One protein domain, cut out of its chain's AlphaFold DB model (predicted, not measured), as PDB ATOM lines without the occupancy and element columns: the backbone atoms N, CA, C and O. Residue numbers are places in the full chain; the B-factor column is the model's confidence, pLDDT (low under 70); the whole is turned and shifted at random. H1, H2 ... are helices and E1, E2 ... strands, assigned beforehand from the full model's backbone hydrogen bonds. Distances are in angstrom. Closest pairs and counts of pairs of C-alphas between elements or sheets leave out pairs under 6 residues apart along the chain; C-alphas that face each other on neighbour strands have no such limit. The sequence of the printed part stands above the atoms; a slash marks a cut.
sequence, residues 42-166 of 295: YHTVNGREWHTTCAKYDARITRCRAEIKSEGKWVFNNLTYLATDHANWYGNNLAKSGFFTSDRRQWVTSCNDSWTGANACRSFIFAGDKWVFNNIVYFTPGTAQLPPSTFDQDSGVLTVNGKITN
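Overview. This is residues 42 to 166 of the 295 residues of an uncharacterized protein of Tessaracoccus rhinocerotis (UniProt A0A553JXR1). One long, strongly twisted sheet is made of two four-stranded meanders side by side, E1 to E4 and E5 to E8, joined by the parallel pair E4 and E8. The small sheet E9, E10, E11 lies partly face to face with the E5 and E6 end of it, a partial sandwich, and short H1 only grazes the large sheet. The printed part has 125 residues, mostly strand, with E1 to E4, then H1, then E5 to E11. The large sheet is mixed, in the order E1, E2, E3, E4, E8, E7, E6, E5, and the small one is antiparallel, in the order E9, E10, E11. The whole is compact, with a radius of gyration of the C-alphas of 15.0 A and spans of 43 by 36 by 29 A.

Arrangement. In the large sheet, E4, residues 73 to 84, and E8, residues 131 to 139, are parallel at 38 degrees, with N 81 and O 136 at 2.8 A. On from E4, E3, residues 62 to 70, is antiparallel to it, with N 64 and O 80 at 2.7 A. Then come E2, residues 48 to 56, with N 51 and O 67 at 2.9 A, and the edge strand E1, residues 42 to 45, with N 43 and O 50 at 2.9 A. On from E8, E7, residues 120 to 126, has N 121 and O 137 at 2.8 A. Then come E6, residues 105 to 111, with N 110 and O 122 at 2.9 A, and the edge strand E5, residues 98 to 102, with N 100 and O 107 at 2.9 A. E8 bends by 54 degrees at residue 134. E9, residues 149 to 152, and E10, residues 157 to 160, form a hairpin with N 150 and O 159 at 2.8 A; E11, residues 163 to 165, follows with N 160 and O 163 at 2.8 A. The closest C-alphas of E6 and E9, Cys 111 and Ser 149, are 5.7 A apart. H1, residues 86 to 89, is too short for an O i to N i+4 pair; its one O i to N i+3 pair is within range.

Along the chain. E1 begins at C-alpha 42 (559.156, 291.736, 384.745). E4 is 31.8 A long, E2 26.4 A, E3 25.9 A and E8 23.6 A. E11 ends at C-alpha 165 (527.534, 313.762, 390.450).

Size, cuts and confidence. The C-alphas of Gly 72 and Lys 163, the farthest apart, are 44.0 A apart. The printed part has no cut and no long link. Mean pLDDT of the printed part is 90.4; residue 166 is under 70.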
ATOM      1  N   TYR A  42     558.777 290.859 385.848       96.00
ATOM      2  CA  TYR A  42     559.156 291.736 384.745       96.00
ATOM      3  C   TYR A  42     558.417 291.315 383.482       96.00
ATOM      4  O   TYR A  42     558.437 290.137 383.135       96.00
ATOM      5  N   HIS A  43     557.819 292.280 382.786       95.00
ATOM      6  CA  HIS A  43     557.002 292.033 381.597       95.00
ATOM      7  C   HIS A  43     557.348 293.024 380.494       95.00
ATOM      8  O   HIS A  43     557.665 294.179 380.775       95.00
ATOM      9  N   THR A  44     557.223 292.602 379.239       94.19
ATOM     10  CA  THR A  44     557.240 293.510 378.087       94.19
ATOM     11  C   THR A  44     555.867 293.467 377.445       94.19
ATOM     12  O   THR A  44     555.485 292.437 376.900       94.19
ATOM     13  N   VAL A  45     555.130 294.576 377.521       91.88
ATOM     14  CA  VAL A  45     553.754 294.679 377.012       91.88
ATOM     15  C   VAL A  45     553.628 295.962 376.206       91.88
ATOM     16  O   VAL A  45     553.977 297.039 376.703       91.88
ATOM     17  N   ASN A  46     553.155 295.859 374.960       89.69
ATOM     18  CA  ASN A  46     553.033 296.992 374.032       89.69
ATOM     19  C   ASN A  46     554.341 297.794 373.866       89.69
ATOM     20  O   ASN A  46     554.342 299.026 373.873       89.69
ATOM     21  N   GLY A  47     555.481 297.099 373.788       90.69
ATOM     22  CA  GLY A  47     556.803 297.722 373.633       90.69
ATOM     23  C   GLY A  47     557.312 298.486 374.863       90.69
ATOM     24  O   GLY A  47     558.320 299.184 374.775       90.69
ATOM     25  N   ARG A  48     556.638 298.365 376.013       94.25
ATOM     26  CA  ARG A  48     557.062 298.953 377.288       94.25
ATOM     27  C   ARG A  48     557.507 297.868 378.254       94.25
ATOM     28  O   ARG A  48     556.848 296.840 378.375       94.25
ATOM     29  N   GLU A  49     558.588 298.138 378.975       96.50
ATOM     30  CA  GLU A  49     559.064 297.284 380.062       96.50
ATOM     31  C   GLU A  49     558.340 297.646 381.364       96.50
ATOM     32  O   GLU A  49     558.287 298.813 381.757       96.50
ATOM     33  N   TRP A  50     557.813 296.635 382.043       96.50
ATOM     34  CA  TRP A  50     557.066 296.732 383.290       96.50
ATOM     35  C   TRP A  50     557.717 295.881 384.371       96.50
ATOM     36  O   TRP A  50     558.303 294.840 384.082       96.50
ATOM     37  N   HIS A  51     557.582 296.314 385.618       97.44
ATOM     38  CA  HIS A  51     557.981 295.545 386.784       97.44
ATOM     39  C   HIS A  51     556.914 295.671 387.863       97.44
ATOM     40  O   HIS A  51     556.578 296.776 388.289       97.44
ATOM     41  N   THR A  52     556.388 294.539 388.316       97.62
ATOM     42  CA  THR A  52     555.306 294.516 389.297       97.62
ATOM     43  C   THR A  52     555.680 293.676 390.499       97.62
ATOM     44  O   THR A  52     556.110 292.531 390.389       97.62
ATOM     45  N   THR A  53     555.477 294.247 391.682       97.75
ATOM     46  CA  THR A  53     555.695 293.570 392.966       97.75
ATOM     47  C   THR A  53     554.409 293.589 393.769       97.75
ATOM     48  O   THR A  53     553.774 294.638 393.851       97.75
ATOM     49  N   CYS A  54     554.032 292.472 394.388       97.81
ATOM     50  CA  CYS A  54     552.824 292.386 395.207       97.81
ATOM     51  C   CYS A  54     553.162 291.945 396.630       97.81
ATOM     52  O   CYS A  54     553.954 291.030 396.835       97.81
ATOM     53  N   ALA A  55     552.536 292.589 397.612       96.88
ATOM     54  CA  ALA A  55     552.698 292.284 399.026       96.88
ATOM     55  C   ALA A  55     551.351 292.371 399.752       96.88
ATOM     56  O   ALA A  55     550.412 293.021 399.283       96.88
ATOM     57  N   LYS A  56     551.249 291.726 400.917       96.38
ATOM     58  CA  LYS A  56     550.090 291.897 401.798       96.38
ATOM     59  C   LYS A  56     550.035 293.346 402.282       96.38
ATOM     60  O   LYS A  56     550.993 293.842 402.862       96.38
ATOM     61  N   TYR A  57     548.926 294.018 401.988       91.50
ATOM     62  CA  TYR A  57     548.612 295.342 402.520       91.50
ATOM     63  C   TYR A  57     548.017 295.214 403.922       91.50
ATOM     64  O   TYR A  57     548.412 295.940 404.828       91.50
ATOM     65  N   ASP A  58     547.135 294.229 404.099       91.31
ATOM     66  CA  ASP A  58     546.689 293.730 405.395       91.31
ATOM     67  C   ASP A  58     546.446 292.205 405.324       91.31
ATOM     68  O   ASP A  58     546.838 291.539 404.360       91.31
ATOM     69  N   ALA A  59     545.798 291.634 406.346       91.75
ATOM     70  CA  ALA A  59     545.499 290.202 406.420       91.75
ATOM     71  C   ALA A  59     544.655 289.659 405.241       91.75
ATOM     72  O   ALA A  59     544.758 288.482 404.897       91.75
ATOM     73  N   ARG A  60     543.826 290.496 404.609       92.19
ATOM     74  CA  ARG A  60     542.802 290.127 403.613       92.19
ATOM     75  C   ARG A  60     543.028 290.779 402.247       92.19
ATOM     76  O   ARG A  60     542.474 290.310 401.253       92.19
ATOM     77  N   ILE A  61     543.855 291.816 402.187       93.81
ATOM     78  CA  ILE A  61     544.101 292.633 401.003       93.81
ATOM     79  C   ILE A  61     545.559 292.477 400.563       93.81
ATOM     80  O   ILE A  61     546.498 292.718 401.323       93.81
ATOM     81  N   THR A  62     545.759 292.116 399.298       97.19
ATOM     82  CA  THR A  62     547.072 292.143 398.639       97.19
ATOM     83  C   THR A  62     547.152 293.382 397.754       97.19
ATOM     84  O   THR A  62     546.231 293.645 396.982       97.19
ATOM     85  N   ARG A  63     548.254 294.129 397.835       97.69
ATOM     86  CA  ARG A  63     548.518 295.301 396.997       97.69
ATOM     87  C   ARG A  63     549.738 295.064 396.120       97.69
ATOM     88  O   ARG A  63     550.815 294.738 396.614       97.69
ATOM     89  N   CYS A  64     549.556 295.281 394.830       97.88
ATOM     90  CA  CYS A  64     550.586 295.319 393.816       97.88
ATOM     91  C   CYS A  64     551.021 296.755 393.543       97.88
ATOM     92  O   CYS A  64     550.225 297.695 393.570       97.88
ATOM     93  N   ARG A  65     552.309 296.914 393.277       97.12
ATOM     94  CA  ARG A  65     552.938 298.142 392.830       97.12
ATOM     95  C   ARG A  65     553.496 297.874 391.444       97.12
ATOM     96  O   ARG A  65     554.380 297.031 391.321       97.12
ATOM     97  N   ALA A  66     552.971 298.581 390.451       96.25
ATOM     98  CA  ALA A  66     553.430 298.502 389.073       96.25
ATOM     99  C   ALA A  66     554.379 299.665 388.769       96.25
ATOM    100  O   ALA A  66     554.078 300.835 389.041       96.25
ATOM    101  N   GLU A  67     555.519 299.323 388.193       97.25
ATOM    102  CA  GLU A  67     556.536 300.224 387.676       97.25
ATOM    103  C   GLU A  67     556.630 300.068 386.177       97.25
ATOM    104  O   GLU A  67     556.459 298.978 385.633       97.25
ATOM    105  N   ILE A  68     556.935 301.172 385.516       96.50
ATOM    106  CA  ILE A  68     557.224 301.183 384.094       96.50
ATOM    107  C   ILE A  68     558.586 301.809 383.871       96.50
ATOM    108  O   ILE A  68     558.989 302.719 384.594       96.50
ATOM    109  N   LYS A  69     559.321 301.305 382.888       97.19
ATOM    110  CA  LYS A  69     560.630 301.838 382.555       97.19
ATOM    111  C   LYS A  69     560.494 303.060 381.652       97.19
ATOM    112  O   LYS A  69     559.934 302.982 380.562       97.19
ATOM    113  N   SER A  70     561.034 304.184 382.101       95.69
ATOM    114  CA  SER A  70     561.106 305.444 381.365       95.69
ATOM    115  C   SER A  70     562.535 305.973 381.447       95.69
ATOM    116  O   SER A  70     563.119 305.997 382.527       95.69
ATOM    117  N   GLU A  71     563.134 306.315 380.303       93.75
ATOM    118  CA  GLU A  71     564.531 306.790 380.219       93.75
ATOM    119  C   GLU A  71     565.538 305.867 380.940       93.75
ATOM    120  O   GLU A  71     566.461 306.302 381.628       93.75
ATOM    121  N   GLY A  72     565.324 304.553 380.827       93.56
ATOM    122  CA  GLY A  72     566.164 303.535 381.465       93.56
ATOM    123  C   GLY A  72     565.960 303.372 382.975       93.56
ATOM    124  O   GLY A  72     566.611 302.517 383.574       93.56
ATOM    125  N   LYS A  73     565.052 304.132 383.598       95.88
ATOM    126  CA  LYS A  73     564.744 304.066 385.032       95.88
ATOM    127  C   LYS A  73     563.344 303.526 385.272       95.88
ATOM    128  O   LYS A  73     562.405 303.849 384.551       95.88
ATOM    129  N   TRP A  74     563.192 302.732 386.323       96.75
ATOM    130  CA  TRP A  74     561.881 302.322 386.809       96.75
ATOM    131  C   TRP A  74     561.197 303.499 387.499       96.75
ATOM    132  O   TRP A  74     561.743 304.077 388.440       96.75
ATOM    133  N   VAL A  75     560.010 303.865 387.019       95.69
ATOM    134  CA  VAL A  75     559.171 304.910 387.610       95.69
ATOM    135  C   VAL A  75     557.851 304.315 388.079       95.69
ATOM    136  O   VAL A  75     557.309 303.388 387.473       95.69
ATOM    137  N   PHE A  76     557.332 304.846 389.187       94.06
ATOM    138  CA  PHE A  76     556.021 304.456 389.695       94.06
ATOM    139  C   PHE A  76     554.946 304.735 388.648       94.06
ATOM    140  O   PHE A  76     554.869 305.848 388.133       94.06
ATOM    141  N   ASN A  77     554.096 303.743 388.389       91.88
ATOM    142  CA  ASN A  77     552.919 303.927 387.553       91.88
ATOM    143  C   ASN A  77     551.635 303.866 388.382       91.88
ATOM    144  O   ASN A  77     550.817 304.773 388.300       91.88
ATOM    145  N   ASN A  78     551.422 302.781 389.136       91.44
ATOM    146  CA  ASN A  78     550.149 302.571 389.824       91.44
ATOM    147  C   ASN A  78     550.240 301.653 391.052       91.44
ATOM    148  O   ASN A  78     551.090 300.759 391.119       91.44
ATOM    149  N   LEU A  79     549.298 301.834 391.985       95.94
ATOM    150  CA  LEU A  79     548.960 300.852 393.014       95.94
ATOM    151  C   LEU A  79     547.679 300.097 392.643       95.94
ATOM    152  O   LEU A  79     546.646 300.697 392.351       95.94
ATOM    153  N   THR A  80     547.714 298.776 392.739       96.94
ATOM    154  CA  THR A  80     546.567 297.915 392.437       96.94
ATOM    155  C   THR A  80     546.276 297.026 393.629       96.94
ATOM    156  O   THR A  80     547.163 296.321 394.100       96.94
ATOM    157  N   TYR A  81     545.046 297.009 394.117       97.38
ATOM    158  CA  TYR A  81     544.613 296.059 395.130       97.38
ATOM    159  C   TYR A  81     543.943 294.871 394.442       97.38
ATOM    160  O   TYR A  81     543.000 295.051 393.671       97.38
ATOM    161  N   LEU A  82     544.477 293.670 394.677       96.31
ATOM    162  CA  LEU A  82     543.995 292.447 394.039       96.31
ATOM    163  C   LEU A  82     542.589 292.082 394.512       96.31
ATOM    164  O   LEU A  82     542.168 292.468 395.604       96.31
ATOM    165  N   ALA A  83     541.906 291.289 393.684       95.69
ATOM    166  CA  ALA A  83     540.549 290.837 393.936       95.69
ATOM    167  C   ALA A  83     540.415 290.170 395.312       95.69
ATOM    168  O   ALA A  83     541.151 289.245 395.661       95.69
ATOM    169  N   THR A  84     539.451 290.658 396.080       95.19
ATOM    170  CA  THR A  84     538.983 290.073 397.337       95.19
ATOM    171  C   THR A  84     537.487 290.357 397.470       95.19
ATOM    172  O   THR A  84     536.918 291.091 396.657       95.19
ATOM    173  N   ASP A  85     536.845 289.784 398.481       94.81
ATOM    174  CA  ASP A  85     535.441 290.063 398.771       94.81
ATOM    175  C   ASP A  85     535.226 291.569 399.030       94.81
ATOM    176  O   ASP A  85     535.977 292.181 399.802       94.81
ATOM    177  N   HIS A  86     534.213 292.172 398.392       91.31
ATOM    178  CA  HIS A  86     533.822 293.574 398.613       91.31
ATOM    179  C   HIS A  86     533.595 293.889 400.091       91.31
ATOM    180  O   HIS A  86     533.898 294.997 400.535       91.31
ATOM    181  N   ALA A  87     533.167 292.903 400.882       89.50
ATOM    182  CA  ALA A  87     532.957 293.067 402.310       89.50
ATOM    183  C   ALA A  87     534.221 293.461 403.086       89.50
ATOM    184  O   ALA A  87     534.145 294.106 404.134       89.50
ATOM    185  N   ASN A  88     535.404 293.144 402.555       89.62
ATOM    186  CA  ASN A  88     536.676 293.570 403.140       89.62
ATOM    187  C   ASN A  88     536.964 295.064 402.930       89.62
ATOM    188  O   ASN A  88     537.876 295.600 403.554       89.62
ATOM    189  N   TRP A  89     536.176 295.731 402.087       85.94
ATOM    190  CA  TRP A  89     536.309 297.137 401.724       85.94
ATOM    191  C   TRP A  89     535.151 298.015 402.213       85.94
ATOM    192  O   TRP A  89     535.099 299.197 401.859       85.94
ATOM    193  N   TYR A  90     534.222 297.489 403.019       74.62
ATOM    194  CA  TYR A  90     533.096 298.279 403.522       74.62
ATOM    195  C   TYR A  90     533.562 299.578 404.194       74.62
ATOM    196  O   TYR A  90     534.485 299.599 405.003       74.62
ATOM    197  N   GLY A  91     532.911 300.684 403.829       73.19
ATOM    198  CA  GLY A  91     533.244 302.022 404.323       73.19
ATOM    199  C   GLY A  91     534.441 302.686 403.633       73.19
ATOM    200  O   GLY A  91     534.587 303.902 403.745       73.19
ATOM    201  N   ASN A  92     535.248 301.952 402.863       81.62
ATOM    202  CA  ASN A  92     536.401 302.512 402.166       81.62
ATOM    203  C   ASN A  92     535.977 303.260 400.888       81.62
ATOM    204  O   ASN A  92     535.288 302.722 400.020       81.62
ATOM    205  N   ASN A  93     536.419 304.511 400.747       88.31
ATOM    206  CA  ASN A  93     536.081 305.354 399.600       88.31
ATOM    207  C   ASN A  93     536.771 304.928 398.289       88.31
ATOM    208  O   ASN A  93     536.347 305.351 397.217       88.31
ATOM    209  N   LEU A  94     537.786 304.061 398.344       92.88
ATOM    210  CA  LEU A  94     538.415 303.468 397.155       92.88
ATOM    211  C   LEU A  94     537.563 302.356 396.520       92.88
ATOM    212  O   LEU A  94     537.865 301.914 395.416       92.88
ATOM    213  N   ALA A  95     536.506 301.905 397.206       92.44
ATOM    214  CA  ALA A  95     535.683 300.761 396.812       92.44
ATOM    215  C   ALA A  95     534.202 301.105 396.560       92.44
ATOM    216  O   ALA A  95     533.327 300.236 396.629       92.44
ATOM    217  N   LYS A  96     533.911 302.384 396.295       89.00
ATOM    218  CA  LYS A  96     532.583 302.887 395.923       89.00
ATOM    219  C   LYS A  96     532.724 304.132 395.051       89.00
ATOM    220  O   LYS A  96     533.626 304.930 395.291       89.00
ATOM    221  N   SER A  97     531.829 304.329 394.086       92.06
ATOM    222  CA  SER A  97     531.849 305.541 393.263       92.06
ATOM    223  C   SER A  97     531.534 306.778 394.103       92.06
ATOM    224  O   SER A  97     530.630 306.746 394.942       92.06
ATOM    225  N   GLY A  98     532.245 307.876 393.865       87.62
ATOM    226  CA  GLY A  98     531.974 309.158 394.509       87.62
ATOM    227  C   GLY A  98     533.216 309.999 394.772       87.62
ATOM    228  O   GLY A  98     534.349 309.529 394.665       87.62
ATOM    229  N   PHE A  99     532.978 311.252 395.147       86.81
ATOM    230  CA  PHE A  99     534.014 312.183 395.585       86.81
ATOM    231  C   PHE A  99     534.257 312.075 397.089       86.81
ATOM    232  O   PHE A  99     533.335 311.825 397.866       86.81
ATOM    233  N   PHE A 100     535.498 312.296 397.509       79.38
ATOM    234  CA  PHE A 100     535.880 312.337 398.917       79.38
ATOM    235  C   PHE A 100     537.154 313.160 399.117       79.38
ATOM    236  O   PHE A 100     537.833 313.538 398.166       79.38
ATOM    237  N   THR A 101     537.477 313.466 400.371       80.44
ATOM    238  CA  THR A 101     538.747 314.100 400.748       80.44
ATOM    239  C   THR A 101     539.556 313.121 401.591       80.44
ATOM    240  O   THR A 101     538.999 312.456 402.463       80.44
ATOM    241  N   SER A 102     540.855 313.016 401.317       77.75
ATOM    242  CA  SER A 102     541.818 312.237 402.107       77.75
ATOM    243  C   SER A 102     543.179 312.916 402.028       77.75
ATOM    244  O   SER A 102     543.577 313.368 400.952       77.75
ATOM    245  N   ASP A 103     543.886 313.015 403.153       78.19
ATOM    246  CA  ASP A 103     545.175 313.716 403.268       78.19
ATOM    247  C   ASP A 103     545.148 315.140 402.692       78.19
ATOM    248  O   ASP A 103     546.057 315.548 401.969       78.19
ATOM    249  N   ARG A 104     544.067 315.887 402.958       70.88
ATOM    250  CA  ARG A 104     543.831 317.250 402.435       70.88
ATOM    251  C   ARG A 104     543.808 317.359 400.901       70.88
ATOM    252  O   ARG A 104     543.886 318.458 400.363       70.88
ATOM    253  N   ARG A 105     543.687 316.242 400.185       74.94
ATOM    254  CA  ARG A 105     543.573 316.200 398.722       74.94
ATOM    255  C   ARG A 105     542.156 315.794 398.343       74.94
ATOM    256  O   ARG A 105     541.516 315.041 399.080       74.94
ATOM    257  N   GLN A 106     541.659 316.308 397.222       83.31
ATOM    258  CA  GLN A 106     540.380 315.873 396.668       83.31
ATOM    259  C   GLN A 106     540.584 314.594 395.866       83.31
ATOM    260  O   GLN A 106     541.563 314.457 395.131       83.31
ATOM    261  N   TRP A 107     539.645 313.674 396.014       92.12
ATOM    262  CA  TRP A 107     539.657 312.373 395.373       92.12
ATOM    263  C   TRP A 107     538.313 312.090 394.730       92.12
ATOM    264  O   TRP A 107     537.271 312.580 395.172       92.12
ATOM    265  N   VAL A 108     538.345 311.231 393.725       94.50
ATOM    266  CA  VAL A 108     537.154 310.656 393.112       94.50
ATOM    267  C   VAL A 108     537.415 309.201 392.797       94.50
ATOM    268  O   VAL A 108     538.479 308.848 392.291       94.50
ATOM    269  N   THR A 109     536.444 308.355 393.106       95.88
ATOM    270  CA  THR A 109     536.439 306.952 392.717       95.88
ATOM    271  C   THR A 109     535.347 306.729 391.680       95.88
ATOM    272  O   THR A 109     534.222 307.205 391.832       95.88
ATOM    273  N   SER A 110     535.687 305.986 390.634       96.44
ATOM    274  CA  SER A 110     534.778 305.486 389.606       96.44
ATOM    275  C   SER A 110     534.832 303.963 389.627       96.44
ATOM    276  O   SER A 110     535.918 303.389 389.640       96.44
ATOM    277  N   CYS A 111     533.680 303.309 389.683       95.75
ATOM    278  CA  CYS A 111     533.551 301.856 389.741       95.75
ATOM    279  C   CYS A 111     532.760 301.322 388.554       95.75
ATOM    280  O   CYS A 111     531.868 302.002 388.039       95.75
ATOM    281  N   ASN A 112     533.066 300.084 388.164       94.50
ATOM    282  CA  ASN A 112     532.427 299.392 387.048       94.50
ATOM    283  C   ASN A 112     532.398 300.250 385.773       94.50
ATOM    284  O   ASN A 112     531.378 300.321 385.087       94.50
ATOM    285  N   ASP A 113     533.502 300.948 385.499       91.69
ATOM    286  CA  ASP A 113     533.611 301.845 384.354       91.69
ATOM    287  C   ASP A 113     534.284 301.196 383.149       91.69
ATOM    288  O   ASP A 113     534.788 300.074 383.215       91.69
ATOM    289  N   SER A 114     534.279 301.906 382.022       88.56
ATOM    290  CA  SER A 114     534.787 301.394 380.748       88.56
ATOM    291  C   SER A 114     536.280 301.065 380.748       88.56
ATOM    292  O   SER A 114     536.718 300.324 379.873       88.56
ATOM    293  N   TRP A 115     537.070 301.592 381.690       86.50
ATOM    294  CA  TRP A 115     538.501 301.305 381.750       86.50
ATOM    295  C   TRP A 115     538.807 300.105 382.631       86.50
ATOM    296  O   TRP A 115     539.595 299.250 382.237       86.50
ATOM    297  N   THR A 116     538.201 300.027 383.819       86.19
ATOM    298  CA  THR A 116     538.456 298.906 384.736       86.19
ATOM    299  C   THR A 116     537.597 297.680 384.448       86.19
ATOM    300  O   THR A 116     537.946 296.586 384.885       86.19
ATOM    301  N   GLY A 117     536.474 297.849 383.747       87.56
ATOM    302  CA  GLY A 117     535.461 296.813 383.587       87.56
ATOM    303  C   GLY A 117     534.700 296.532 384.886       87.56
ATOM    304  O   GLY A 117     534.798 297.273 385.868       87.56
ATOM    305  N   ALA A 118     533.911 295.457 384.879       90.62
ATOM    306  CA  ALA A 118     533.119 295.035 386.031       90.62
ATOM    307  C   ALA A 118     533.990 294.512 387.189       90.62
ATOM    308  O   ALA A 118     535.051 293.930 386.974       90.62
ATOM    309  N   ASN A 119     533.469 294.623 388.413       93.81
ATOM    310  CA  ASN A 119     534.111 294.184 389.656       93.81
ATOM    311  C   ASN A 119     535.410 294.938 389.961       93.81
ATOM    312  O   ASN A 119     536.362 294.362 390.487       93.81
ATOM    313  N   ALA A 120     535.453 296.233 389.654       95.38
ATOM    314  CA  ALA A 120     536.610 297.058 389.951       95.38
ATOM    315  C   ALA A 120     536.232 298.521 390.187       95.38
ATOM    316  O   ALA A 120     535.220 299.011 389.685       95.38
ATOM    317  N   CYS A 121     537.075 299.213 390.942       96.69
ATOM    318  CA  CYS A 121     537.060 300.658 391.102       96.69
ATOM    319  C   CYS A 121     538.436 301.228 390.786       96.69
ATOM    320  O   CYS A 121     539.455 300.622 391.106       96.69
ATOM    321  N   ARG A 122     538.477 302.429 390.225       95.69
ATOM    322  CA  ARG A 122     539.679 303.252 390.111       95.69
ATOM    323  C   ARG A 122     539.492 304.551 390.863       95.69
ATOM    324  O   ARG A 122     538.392 305.101 390.877       95.69
ATOM    325  N   SER A 123     540.575 305.066 391.419       96.00
ATOM    326  CA  SER A 123     540.569 306.341 392.120       96.00
ATOM    327  C   SER A 123     541.560 307.311 391.496       96.00
ATOM    328  O   SER A 123     542.661 306.932 391.086       96.00
ATOM    329  N   PHE A 124     541.154 308.573 391.459       94.88
ATOM    330  CA  PHE A 124     541.934 309.704 390.990       94.88
ATOM    331  C   PHE A 124     542.086 310.713 392.110       94.88
ATOM    332  O   PHE A 124     541.242 310.811 393.005       94.88
ATOM    333  N   ILE A 125     543.150 311.491 392.011       92.44
ATOM    334  CA  ILE A 125     543.448 312.576 392.918       92.44
ATOM    335  C   ILE A 125     543.560 313.887 392.158       92.44
ATOM    336  O   ILE A 125     544.154 313.939 391.083       92.44
ATOM    337  N   PHE A 126     542.989 314.952 392.707       86.94
ATOM    338  CA  PHE A 126     543.087 316.272 392.110       86.94
ATOM    339  C   PHE A 126     544.449 316.892 392.425       86.94
ATOM    340  O   PHE A 126     544.811 317.073 393.591       86.94
ATOM    341  N   ALA A 127     545.207 317.212 391.382       82.94
ATOM    342  CA  ALA A 127     546.562 317.743 391.447       82.94
ATOM    343  C   ALA A 127     546.616 319.211 390.987       82.94
ATOM    344  O   ALA A 127     547.449 319.581 390.167       82.94
ATOM    345  N   GLY A 128     545.723 320.048 391.519       72.38
ATOM    346  CA  GLY A 128     545.696 321.496 391.280       72.38
ATOM    347  C   GLY A 128     544.905 321.907 390.039       72.38
ATOM    348  O   GLY A 128     543.990 322.713 390.159       72.38
ATOM    349  N   ASP A 129     545.227 321.342 388.878       75.44
ATOM    350  CA  ASP A 129     544.569 321.648 387.599       75.44
ATOM    351  C   ASP A 129     544.009 320.416 386.876       75.44
ATOM    352  O   ASP A 129     543.232 320.550 385.934       75.44
ATOM    353  N   LYS A 130     544.379 319.212 387.321       84.19
ATOM    354  CA  LYS A 130     544.004 317.960 386.662       84.19
ATOM    355  C   LYS A 130     543.749 316.833 387.642       84.19
ATOM    356  O   LYS A 130     544.330 316.774 388.730       84.19
ATOM    357  N   TRP A 131     542.932 315.885 387.210       89.81
ATOM    358  CA  TRP A 131     542.775 314.609 387.888       89.81
ATOM    359  C   TRP A 131     543.874 313.649 387.452       89.81
ATOM    360  O   TRP A 131     544.079 313.403 386.268       89.81
ATOM    361  N   VAL A 132     544.601 313.111 388.425       92.31
ATOM    362  CA  VAL A 132     545.685 312.158 388.201       92.31
ATOM    363  C   VAL A 132     545.248 310.804 388.724       92.31
ATOM    364  O   VAL A 132     544.823 310.671 389.871       92.31
ATOM    365  N   PHE A 133     545.341 309.788 387.877       92.69
ATOM    366  CA  PHE A 133     545.081 308.410 388.270       92.69
ATOM    367  C   PHE A 133     546.013 307.971 389.408       92.69
ATOM    368  O   PHE A 133     547.210 308.251 389.373       92.69
ATOM    369  N   ASN A 134     545.462 307.288 390.416       93.06
ATOM    370  CA  ASN A 134     546.207 306.913 391.618       93.06
ATOM    371  C   ASN A 134     546.223 305.403 391.899       93.06
ATOM    372  O   ASN A 134     547.281 304.860 392.228       93.06
ATOM    373  N   ASN A 135     545.061 304.741 391.869       95.62
ATOM    374  CA  ASN A 135     544.969 303.316 392.198       95.62
ATOM    375  C   ASN A 135     543.769 302.607 391.563       95.62
ATOM    376  O   ASN A 135     542.788 303.245 391.183       95.62
ATOM    377  N   ILE A 136     543.824 301.270 391.555       96.25
ATOM    378  CA  ILE A 136     542.711 300.367 391.203       96.25
ATOM    379  C   ILE A 136     542.441 299.417 392.371       96.25
ATOM    380  O   ILE A 136     543.383 298.946 393.003       96.25
ATOM    381  N   VAL A 137     541.177 299.118 392.647       97.12
ATOM    382  CA  VAL A 137     540.714 298.076 393.568       97.12
ATOM    383  C   VAL A 137     539.895 297.069 392.772       97.12
ATOM    384  O   VAL A 137     538.893 297.447 392.173       97.12
ATOM    385  N   TYR A 138     540.301 295.802 392.772       96.00
ATOM    386  CA  TYR A 138     539.520 294.710 392.192       96.00
ATOM    387  C   TYR A 138     538.692 293.994 393.261       96.00
ATOM    388  O   TYR A 138     539.104 293.878 394.416       96.00
ATOM    389  N   PHE A 139     537.554 293.445 392.848       96.00
ATOM    390  CA  PHE A 139     536.691 292.606 393.673       96.00
ATOM    391  C   PHE A 139     536.552 291.217 393.069       96.00
ATOM    392  O   PHE A 139     536.593 291.036 391.852       96.00
ATOM    393  N   THR A 140     536.345 290.225 393.929       95.25
ATOM    394  CA  THR A 140     535.945 288.893 393.482       95.25
ATOM    395  C   THR A 140     534.581 288.989 392.782       95.25
ATOM    396  O   THR A 140     533.663 289.597 393.349       95.25
ATOM    397  N   PRO A 141     534.408 288.414 391.575       93.19
ATOM    398  CA  PRO A 141     533.135 288.460 390.861       93.19
ATOM    399  C   PRO A 141     531.955 288.013 391.726       93.19
ATOM    400  O   PRO A 141     532.036 287.007 392.428       93.19
ATOM    401  N   GLY A 142     530.863 288.777 391.689       89.06
ATOM    402  CA  GLY A 142     529.649 288.494 392.462       89.06
ATOM    403  C   GLY A 142     529.667 288.979 393.915       89.06
ATOM    404  O   GLY A 142     528.627 288.942 394.563       89.06
ATOM    405  N   THR A 143     530.797 289.485 394.422       89.50
ATOM    406  CA  THR A 143     530.871 290.039 395.789       89.50
ATOM    407  C   THR A 143     530.545 291.532 395.850       89.50
ATOM    408  O   THR A 143     530.138 292.029 396.892       89.50
ATOM    409  N   ALA A 144     530.675 292.257 394.733       83.50
ATOM    410  CA  ALA A 144     530.428 293.693 394.651       83.50
ATOM    411  C   ALA A 144     529.207 293.999 393.770       83.50
ATOM    412  O   ALA A 144     529.256 293.823 392.553       83.50
ATOM    413  N   GLN A 145     528.131 294.532 394.355       82.81
ATOM    414  CA  GLN A 145     526.999 295.080 393.598       82.81
ATOM    415  C   GLN A 145     527.137 296.601 393.479       82.81
ATOM    416  O   GLN A 145     526.431 297.371 394.127       82.81
ATOM    417  N   LEU A 146     528.107 297.035 392.674       84.81
ATOM    418  CA  LEU A 146     528.398 298.454 392.477       84.81
ATOM    419  C   LEU A 146     527.692 298.996 391.224       84.81
ATOM    420  O   LEU A 146     527.695 298.333 390.182       84.81
ATOM    421  N   PRO A 147     527.106 300.203 391.290       87.75
ATOM    422  CA  PRO A 147     526.545 300.846 390.111       87.75
ATOM    423  C   PRO A 147     527.651 301.164 389.089       87.75
ATOM    424  O   PRO A 147     528.707 301.652 389.501       87.75
ATOM    425  N   PRO A 148     527.449 300.921 387.779       92.12
ATOM    426  CA  PRO A 148     528.351 301.439 386.759       92.12
ATOM    427  C   PRO A 148     528.451 302.960 386.846       92.12
ATOM    428  O   PRO A 148     527.470 303.677 387.084       92.12
ATOM    429  N   SER A 149     529.663 303.455 386.636       94.75
ATOM    430  CA  SER A 149     529.932 304.882 386.588       94.75
ATOM    431  C   SER A 149     530.921 305.234 385.487       94.75
ATOM    432  O   SER A 149     531.586 304.364 384.940       94.75
ATOM    433  N   THR A 150     530.985 306.514 385.143       94.31
ATOM    434  CA  THR A 150     531.943 307.071 384.189       94.31
ATOM    435  C   THR A 150     532.521 308.332 384.795       94.31
ATOM    436  O   THR A 150     531.765 309.219 385.188       94.31
ATOM    437  N   PHE A 151     533.845 308.422 384.854       94.31
ATOM    438  CA  PHE A 151     534.543 309.631 385.264       94.31
ATOM    439  C   PHE A 151     535.294 310.231 384.082       94.31
ATOM    440  O   PHE A 151     536.133 309.561 383.475       94.31
ATOM    441  N   ASP A 152     534.978 311.482 383.773       90.69
ATOM    442  CA  ASP A 152     535.710 312.301 382.818       90.69
ATOM    443  C   ASP A 152     536.813 313.061 383.569       90.69
ATOM    444  O   ASP A 152     536.537 313.909 384.418       90.69
ATOM    445  N   GLN A 153     538.067 312.711 383.281       89.94
ATOM    446  CA  GLN A 153     539.240 313.289 383.941       89.94
ATOM    447  C   GLN A 153     539.477 314.752 383.554       89.94
ATOM    448  O   GLN A 153     540.038 315.489 384.366       89.94
ATOM    449  N   ASP A 154     539.049 315.160 382.357       83.94
ATOM    450  CA  ASP A 154     539.275 316.507 381.838       83.94
ATOM    451  C   ASP A 154     538.259 317.478 382.439       83.94
ATOM    452  O   ASP A 154     538.618 318.553 382.916       83.94
ATOM    453  N   SER A 155     536.981 317.083 382.471       81.88
ATOM    454  CA  SER A 155     535.920 317.914 383.054       81.88
ATOM    455  C   SER A 155     535.743 317.730 384.565       81.88
ATOM    456  O   SER A 155     535.115 318.564 385.218       81.88
ATOM    457  N   GLY A 156     536.276 316.652 385.148       84.62
ATOM    458  CA  GLY A 156     536.087 316.315 386.560       84.62
ATOM    459  C   GLY A 156     534.672 315.838 386.901       84.62
ATOM    460  O   GLY A 156     534.285 315.857 388.071       84.62
ATOM    461  N   VAL A 157     533.890 315.419 385.903       85.69
ATOM    462  CA  VAL A 157     532.500 314.980 386.073       85.69
ATOM    463  C   VAL A 157     532.436 313.474 386.307       85.69
ATOM    464  O   VAL A 157     532.936 312.682 385.508       85.69
ATOM    465  N   LEU A 158     531.753 313.060 387.380       91.06
ATOM    466  CA  LEU A 158     531.432 311.658 387.646       91.06
ATOM    467  C   LEU A 158     529.948 311.411 387.355       91.06
ATOM    468  O   LEU A 158     529.080 312.041 387.947       91.06
ATOM    469  N   THR A 159     529.634 310.449 386.497       91.12
ATOM    470  CA  THR A 159     528.261 309.997 386.239       91.12
ATOM    471  C   THR A 159     528.066 308.611 386.837       91.12
ATOM    472  O   THR A 159     528.777 307.691 386.455       91.12
ATOM    473  N   VAL A 160     527.111 308.427 387.751       91.12
ATOM    474  CA  VAL A 160     526.810 307.136 388.400       91.12
ATOM    475  C   VAL A 160     525.391 306.717 388.034       91.12
ATOM    476  O   VAL A 160     524.449 307.456 388.318       91.12
ATOM    477  N   ASN A 161     525.207 305.553 387.402       87.94
ATOM    478  CA  ASN A 161     523.898 305.104 386.895       87.94
ATOM    479  C   ASN A 161     523.148 306.185 386.085       87.94
ATOM    480  O   ASN A 161     521.949 306.396 386.268       87.94
ATOM    481  N   GLY A 162     523.862 306.935 385.242       82.31
ATOM    482  CA  GLY A 162     523.283 308.028 384.449       82.31
ATOM    483  C   GLY A 162     522.978 309.318 385.224       82.31
ATOM    484  O   GLY A 162     522.553 310.294 384.613       82.31
ATOM    485  N   LYS A 163     523.213 309.374 386.542       77.50
ATOM    486  CA  LYS A 163     523.119 310.613 387.329       77.50
ATOM    487  C   LYS A 163     524.461 311.329 387.355       77.50
ATOM    488  O   LYS A 163     525.459 310.737 387.760       77.50
ATOM    489  N   ILE A 164     524.464 312.607 386.989       77.00
ATOM    490  CA  ILE A 164     525.630 313.476 387.151       77.00
ATOM    491  C   ILE A 164     525.837 313.733 388.645       77.00
ATOM    492  O   ILE A 164     524.927 314.159 389.356       77.00
ATOM    493  N   THR A 165     527.044 313.452 389.113       73.38
ATOM    494  CA  THR A 165     527.534 313.762 390.450       73.38
ATOM    495  C   THR A 165     528.711 314.715 390.304       73.38
ATOM    496  O   THR A 165     529.601 314.500 389.482       73.38
ATOM    497  N   ASN A 166     528.701 315.781 391.091       63.09
ATOM    498  CA  ASN A 166     529.756 316.785 391.068       63.09
ATOM    499  C   ASN A 166     530.697 316.575 392.261       63.09
ATOM    500  O   ASN A 166     530.267 316.001 393.273       63.09
TER     501      ASN A 166